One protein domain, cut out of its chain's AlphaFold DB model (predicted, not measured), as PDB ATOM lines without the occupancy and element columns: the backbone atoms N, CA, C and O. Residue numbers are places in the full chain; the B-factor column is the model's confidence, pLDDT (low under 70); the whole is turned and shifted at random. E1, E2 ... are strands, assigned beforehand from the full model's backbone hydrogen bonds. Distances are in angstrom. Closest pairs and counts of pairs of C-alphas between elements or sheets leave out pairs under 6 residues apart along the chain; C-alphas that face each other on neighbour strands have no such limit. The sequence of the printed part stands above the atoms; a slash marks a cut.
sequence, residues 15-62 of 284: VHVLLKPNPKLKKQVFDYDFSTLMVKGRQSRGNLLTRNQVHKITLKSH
ATOM      1  N   VAL A  15     124.444 148.181 121.827       89.69
ATOM      2  CA  VAL A  15     123.378 148.855 122.577       89.69
ATOM      3  C   VAL A  15     122.009 148.353 122.159       89.69
ATOM      4  O   VAL A  15     121.730 148.137 120.985       89.69
ATOM      5  N   HIS A  16     121.125 148.221 123.136       90.56
ATOM      6  CA  HIS A  16     119.719 147.921 122.945       90.56
ATOM      7  C   HIS A  16     118.918 149.227 122.928       90.56
ATOM      8  O   HIS A  16     118.933 149.996 123.895       90.56
ATOM      9  N   VAL A  17     118.229 149.499 121.820       91.38
ATOM     10  CA  VAL A  17     117.496 150.745 121.574       91.38
ATOM     11  C   VAL A  17     115.996 150.478 121.571       91.38
ATOM     12  O   VAL A  17     115.474 149.734 120.742       91.38
ATOM     13  N   LEU A  18     115.288 151.162 122.467       91.06
ATOM     14  CA  LEU A  18     113.832 151.166 122.555       91.06
ATOM     15  C   LEU A  18     113.295 152.495 122.019       91.06
ATOM     16  O   LEU A  18     113.569 153.564 122.572       91.06
ATOM     17  N   LEU A  19     112.509 152.438 120.947       91.88
ATOM     18  CA  LEU A  19     111.829 153.591 120.359       91.88
ATOM     19  C   LEU A  19     110.501 153.872 121.069       91.88
ATOM     20  O   LEU A  19     109.856 152.975 121.624       91.88
ATOM     21  N   LYS A  20     110.055 155.130 121.021       89.00
ATOM     22  CA  LYS A  20     108.711 155.480 121.490       89.00
ATOM     23  C   LYS A  20     107.642 154.757 120.652       89.00
ATOM     24  O   LYS A  20     107.839 154.603 119.444       89.00
ATOM     25  N   PRO A  21     106.510 154.353 121.261       84.88
ATOM     26  CA  PRO A  21     105.414 153.713 120.542       84.88
ATOM     27  C   PRO A  21     104.949 154.554 119.351       84.88
ATOM     28  O   PRO A  21     104.587 155.719 119.503       84.88
ATOM     29  N   ASN A  22     104.967 153.958 118.160       84.25
ATOM     30  CA  ASN A  22     104.447 154.563 116.942       84.25
ATOM     31  C   ASN A  22     103.825 153.457 116.072       84.25
ATOM     32  O   ASN A  22     104.567 152.594 115.600       84.25
ATOM     33  N   PRO A  23     102.505 153.497 115.807       80.81
ATOM     34  CA  PRO A  23     101.801 152.475 115.025       80.81
ATOM     35  C   PRO A  23     102.356 152.257 113.610       80.81
ATOM     36  O   PRO A  23     102.103 151.226 112.998       80.81
ATOM     37  N   LYS A  24     103.108 153.226 113.069       84.56
ATOM     38  CA  LYS A  24     103.718 153.149 111.734       84.56
ATOM     39  C   LYS A  24     105.074 152.426 111.719       84.56
ATOM     40  O   LYS A  24     105.621 152.201 110.641       84.56
ATOM     41  N   LEU A  25     105.647 152.088 112.879       82.25
ATOM     42  CA  LEU A  25     106.945 151.417 112.978       82.25
ATOM     43  C   LEU A  25     106.784 149.898 113.060       82.25
ATOM     44  O   LEU A  25     106.111 149.384 113.944       82.25
ATOM     45  N   LYS A  26     107.474 149.170 112.173       80.19
ATOM     46  CA  LYS A  26     107.490 147.694 112.167       80.19
ATOM     47  C   LYS A  26     108.376 147.085 113.260       80.19
ATOM     48  O   LYS A  26     108.129 145.968 113.693       80.19
ATOM     49  N   LYS A  27     109.429 147.796 113.673       81.19
ATOM     50  CA  LYS A  27     110.353 147.385 114.739       81.19
ATOM     51  C   LYS A  27     110.487 148.529 115.734       81.19
ATOM     52  O   LYS A  27     111.005 149.589 115.392       81.19
ATOM     53  N   GLN A  28     109.985 148.312 116.943       87.56
ATOM     54  CA  GLN A  28     110.051 149.289 118.031       87.56
ATOM     55  C   GLN A  28     111.317 149.125 118.884       87.56
ATOM     56  O   GLN A  28     111.728 150.056 119.574       87.56
ATOM     57  N   VAL A  29     111.943 147.954 118.801       89.94
ATOM     58  CA  VAL A  29     113.134 147.581 119.555       89.94
ATOM     59  C   VAL A  29     114.152 146.993 118.594       89.94
ATOM     60  O   VAL A  29     113.783 146.215 117.710       89.94
ATOM     61  N   PHE A  30     115.414 147.380 118.743       91.12
ATOM     62  CA  PHE A  30     116.517 146.790 117.996       91.12
ATOM     63  C   PHE A  30     117.826 146.916 118.767       91.12
ATOM     64  O   PHE A  30     118.004 147.843 119.556       91.12
ATOM     65  N   ASP A  31     118.741 145.997 118.488       90.44
ATOM     66  CA  ASP A  31     120.122 146.093 118.935       90.44
ATOM     67  C   ASP A  31     120.961 146.741 117.841       90.44
ATOM     68  O   ASP A  31     120.716 146.530 116.649       90.44
ATOM     69  N   TYR A  32     121.939 147.536 118.249       87.12
ATOM     70  CA  TYR A  32     122.894 148.141 117.347       87.12
ATOM     71  C   TYR A  32     124.311 147.834 117.796       87.12
ATOM     72  O   TYR A  32     124.691 148.161 118.919       87.12
ATOM     73  N   ASP A  33     125.053 147.210 116.893       86.25
ATOM     74  CA  ASP A  33     126.448 146.848 117.071       86.25
ATOM     75  C   ASP A  33     127.338 147.940 116.471       86.25
ATOM     76  O   ASP A  33     127.368 148.146 115.250       86.25
ATOM     77  N   PHE A  34     128.045 148.663 117.343       83.50
ATOM     78  CA  PHE A  34     128.941 149.737 116.937       83.50
ATOM     79  C   PHE A  34     130.180 149.224 116.185       83.50
ATOM     80  O   PHE A  34     130.828 150.037 115.529       83.50
ATOM     81  N   SER A  35     130.485 147.917 116.199       75.25
ATOM     82  CA  SER A  35     131.647 147.351 115.486       75.25
ATOM     83  C   SER A  35     131.498 147.461 113.969       75.25
ATOM     84  O   SER A  35     132.473 147.588 113.233       75.25
ATOM     85  N   THR A  36     130.251 147.508 113.498       79.19
ATOM     86  CA  THR A  36     129.910 147.650 112.079       79.19
ATOM     87  C   THR A  36     130.135 149.066 111.535       79.19
ATOM     88  O   THR A  36     130.072 149.287 110.321       79.19
ATOM     89  N   LEU A  37     130.382 150.052 112.404       77.75
ATOM     90  CA  LEU A  37     130.629 151.426 111.987       77.75
ATOM     91  C   LEU A  37     132.103 151.656 111.676       77.75
ATOM     92  O   LEU A  37     132.972 151.505 112.526       77.75
ATOM     93  N   MET A  38     132.371 152.166 110.475       72.50
ATOM     94  CA  MET A  38     133.704 152.659 110.140       72.50
ATOM     95  C   MET A  38     134.086 153.847 111.029       72.50
ATOM     96  O   MET A  38     133.323 154.815 111.168       72.50
ATOM     97  N   VAL A  39     135.306 153.803 111.564       69.81
ATOM     98  CA  VAL A  39     135.913 154.906 112.311       69.81
ATOM     99  C   VAL A  39     136.133 156.094 111.368       69.81
ATOM    100  O   VAL A  39     136.762 155.973 110.317       69.81
ATOM    101  N   LYS A  40     135.595 157.263 111.731       75.31
ATOM    102  CA  LYS A  40     135.735 158.519 110.974       75.31
ATOM    103  C   LYS A  40     136.662 159.486 111.711       75.31
ATOM    104  O   LYS A  40     136.763 159.453 112.932       75.31
ATOM    105  N   GLY A  41     137.315 160.384 110.971       70.38
ATOM    106  CA  GLY A  41     138.225 161.383 111.541       70.38
ATOM    107  C   GLY A  41     137.546 162.387 112.490       70.38
ATOM    108  O   GLY A  41     136.326 162.572 112.473       70.38
ATOM    109  N   ARG A  42     138.366 163.093 113.285       72.31
ATOM    110  CA  ARG A  42     137.941 164.021 114.362       72.31
ATOM    111  C   ARG A  42     137.009 165.158 113.909       72.31
ATOM    112  O   ARG A  42     136.279 165.691 114.730       72.31
ATOM    113  N   GLN A  43     137.014 165.518 112.623       79.69
ATOM    114  CA  GLN A  43     136.148 166.560 112.045       79.69
ATOM    115  C   GLN A  43     134.732 166.058 111.684       79.69
ATOM    116  O   GLN A  43     133.924 166.808 111.136       79.69
ATOM    117  N   SER A  44     134.414 164.783 111.932       75.75
ATOM    118  CA  SER A  44     133.115 164.212 111.562       75.75
ATOM    119  C   SER A  44     132.002 164.587 112.555       75.75
ATOM    120  O   SER A  44     132.184 164.562 113.767       75.75
ATOM    121  N   ARG A  45     130.805 164.906 112.038       75.25
ATOM    122  CA  ARG A  45     129.619 165.318 112.828       75.25
ATOM    123  C   ARG A  45     128.899 164.158 113.550       75.25
ATOM    124  O   ARG A  45     127.811 164.368 114.080       75.25
ATOM    125  N   GLY A  46     129.476 162.954 113.564       78.12
ATOM    126  CA  GLY A  46     128.868 161.731 114.105       78.12
ATOM    127  C   GLY A  46     128.028 160.935 113.092       78.12
ATOM    128  O   GLY A  46     127.809 161.364 111.956       78.12
ATOM    129  N   ASN A  47     127.572 159.745 113.499       83.62
ATOM    130  CA  ASN A  47     126.725 158.858 112.694       83.62
ATOM    131  C   ASN A  47     125.260 158.948 113.151       83.62
ATOM    132  O   ASN A  47     124.969 158.906 114.346       83.62
ATOM    133  N   LEU A  48     124.326 159.058 112.202       86.12
ATOM    134  CA  LEU A  48     122.894 159.048 112.498       86.12
ATOM    135  C   LEU A  48     122.393 157.605 112.586       86.12
ATOM    136  O   LEU A  48     122.241 156.945 111.563       86.12
ATOM    137  N   LEU A  49     122.087 157.155 113.801       84.25
ATOM    138  CA  LEU A  49     121.584 155.804 114.044       84.25
ATOM    139  C   LEU A  49     120.107 155.632 113.649       84.25
ATOM    140  O   LEU A  49     119.727 154.661 113.003       84.25
ATOM    141  N   THR A  50     119.242 156.571 114.040       86.06
ATOM    142  CA  THR A  50     117.806 156.525 113.733       86.06
ATOM    143  C   THR A  50     117.199 157.924 113.742       86.06
ATOM    144  O   THR A  50     117.622 158.790 114.503       86.06
ATOM    145  N   ARG A  51     116.193 158.152 112.889       87.69
ATOM    146  CA  ARG A  51     115.390 159.391 112.869       87.69
ATOM    147  C   ARG A  51     114.172 159.323 113.795       87.69
ATOM    148  O   ARG A  51     113.506 160.333 114.006       87.69
ATOM    149  N   ASN A  52     113.856 158.138 114.314       89.69
ATOM    150  CA  ASN A  52     112.698 157.928 115.175       89.69
ATOM    151  C   ASN A  52     112.979 158.419 116.598       89.69
ATOM    152  O   ASN A  52     114.115 158.377 117.066       89.69
ATOM    153  N   GLN A  53     111.932 158.847 117.310       89.12
ATOM    154  CA  GLN A  53     112.081 159.254 118.707       89.12
ATOM    155  C   GLN A  53     112.470 158.054 119.575       89.12
ATOM    156  O   GLN A  53     111.722 157.080 119.685       89.12
ATOM    157  N   VAL A  54     113.628 158.154 120.220       91.44
ATOM    158  CA  VAL A  54     114.143 157.137 121.137       91.44
ATOM    159  C   VAL A  54     113.515 157.334 122.517       91.44
ATOM    160  O   VAL A  54     113.412 158.460 123.005       91.44
ATOM    161  N   HIS A  55     113.065 156.241 123.129       90.31
ATOM    162  CA  HIS A  55     112.570 156.219 124.503       90.31
ATOM    163  C   HIS A  55     113.695 155.901 125.492       90.31
ATOM    164  O   HIS A  55     113.888 156.647 126.449       90.31
ATOM    165  N   LYS A  56     114.455 154.823 125.250       89.50
ATOM    166  CA  LYS A  56     115.544 154.368 126.127       89.50
ATOM    167  C   LYS A  56     116.656 153.700 125.317       89.50
ATOM    168  O   LYS A  56     116.380 153.045 124.316       89.50
ATOM    169  N   ILE A  57     117.894 153.854 125.776       90.75
ATOM    170  CA  ILE A  57     119.063 153.107 125.301       90.75
ATOM    171  C   ILE A  57     119.658 152.387 126.514       90.75
ATOM    172  O   ILE A  57     119.793 152.992 127.578       90.75
ATOM    173  N   THR A  58     119.975 151.105 126.375       87.88
ATOM    174  CA  THR A  58     120.643 150.297 127.406       87.88
ATOM    175  C   THR A  58     121.839 149.582 126.802       87.88
ATOM    176  O   THR A  58     121.721 149.016 125.720       87.88
ATOM    177  N   LEU A  59     122.975 149.579 127.500       84.81
ATOM    178  CA  LEU A  59     124.130 148.779 127.100       84.81
ATOM    179  C   LEU A  59     123.758 147.293 127.155       84.81
ATOM    180  O   LEU A  59     123.234 146.831 128.168       84.81
ATOM    181  N   LYS A  60     124.000 146.572 126.059       82.19
ATOM    182  CA  LYS A  60     123.792 145.124 125.968       82.19
ATOM    183  C   LYS A  60     125.098 144.371 126.219       82.19
ATOM    184  O   LYS A  60     125.092 143.412 126.982       82.19
ATOM    185  N   SER A  61     126.203 144.829 125.632       75.94
ATOM    186  CA  SER A  61     127.555 144.324 125.905       75.94
ATOM    187  C   SER A  61     128.609 145.385 125.593       75.94
ATOM    188  O   SER A  61     128.474 146.122 124.614       75.94
ATOM    189  N   HIS A  62     129.676 145.444 126.395       67.94
ATOM    190  CA  HIS A  62     130.922 146.072 125.953       67.94
ATOM    191  C   HIS A  62     131.478 145.192 124.831       67.94
ATOM    192  O   HIS A  62     131.605 143.985 125.025       67.94
TER     193      HIS A  62
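This is residues 15 to 62 of the 284 residues of the protein "DNA topoisomerase IV subunit A" of Prevotella sp. CAG:755 (UniProt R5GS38). With little regular structure, this is a small three-stranded antiparallel sheet with a long loop, residues 34 to 53, whose residues 39 to 46 stick out free at one end. The printed part has 48 residues, 18 of them in three named strands, E1, E2 and E3 along the chain, with sheet order E2, E1, E3 and no named helix: all strand. It is loose, with a radius of gyration of the C-alphas of 12.6 A, spanning 37 by 23 by 15 A.

E1, residues 15 to 19, is the inner strand. E2, residues 29 to 33, forms a hairpin with E1, at 150 degrees; N 17 and O 30 are 2.8 A apart. E3, residues 54 to 61, is antiparallel to E1 at 162 degrees; N 16 and O 58 are 2.8 A apart.

E1 begins at C-alpha 15, (123.378, 148.855, 122.577), and measures 12.7 A; E2 measures 13.6 A. E3 measures 19.2 A, ending at C-alpha 61, (127.555, 144.324, 125.905).

The C-alphas farthest apart, of Pro 23 and Arg 42, are 37.9 A apart. The printed part has no cut. E2 to E3 is a long link. Residues 39 and 62 are under 70 in pLDDT.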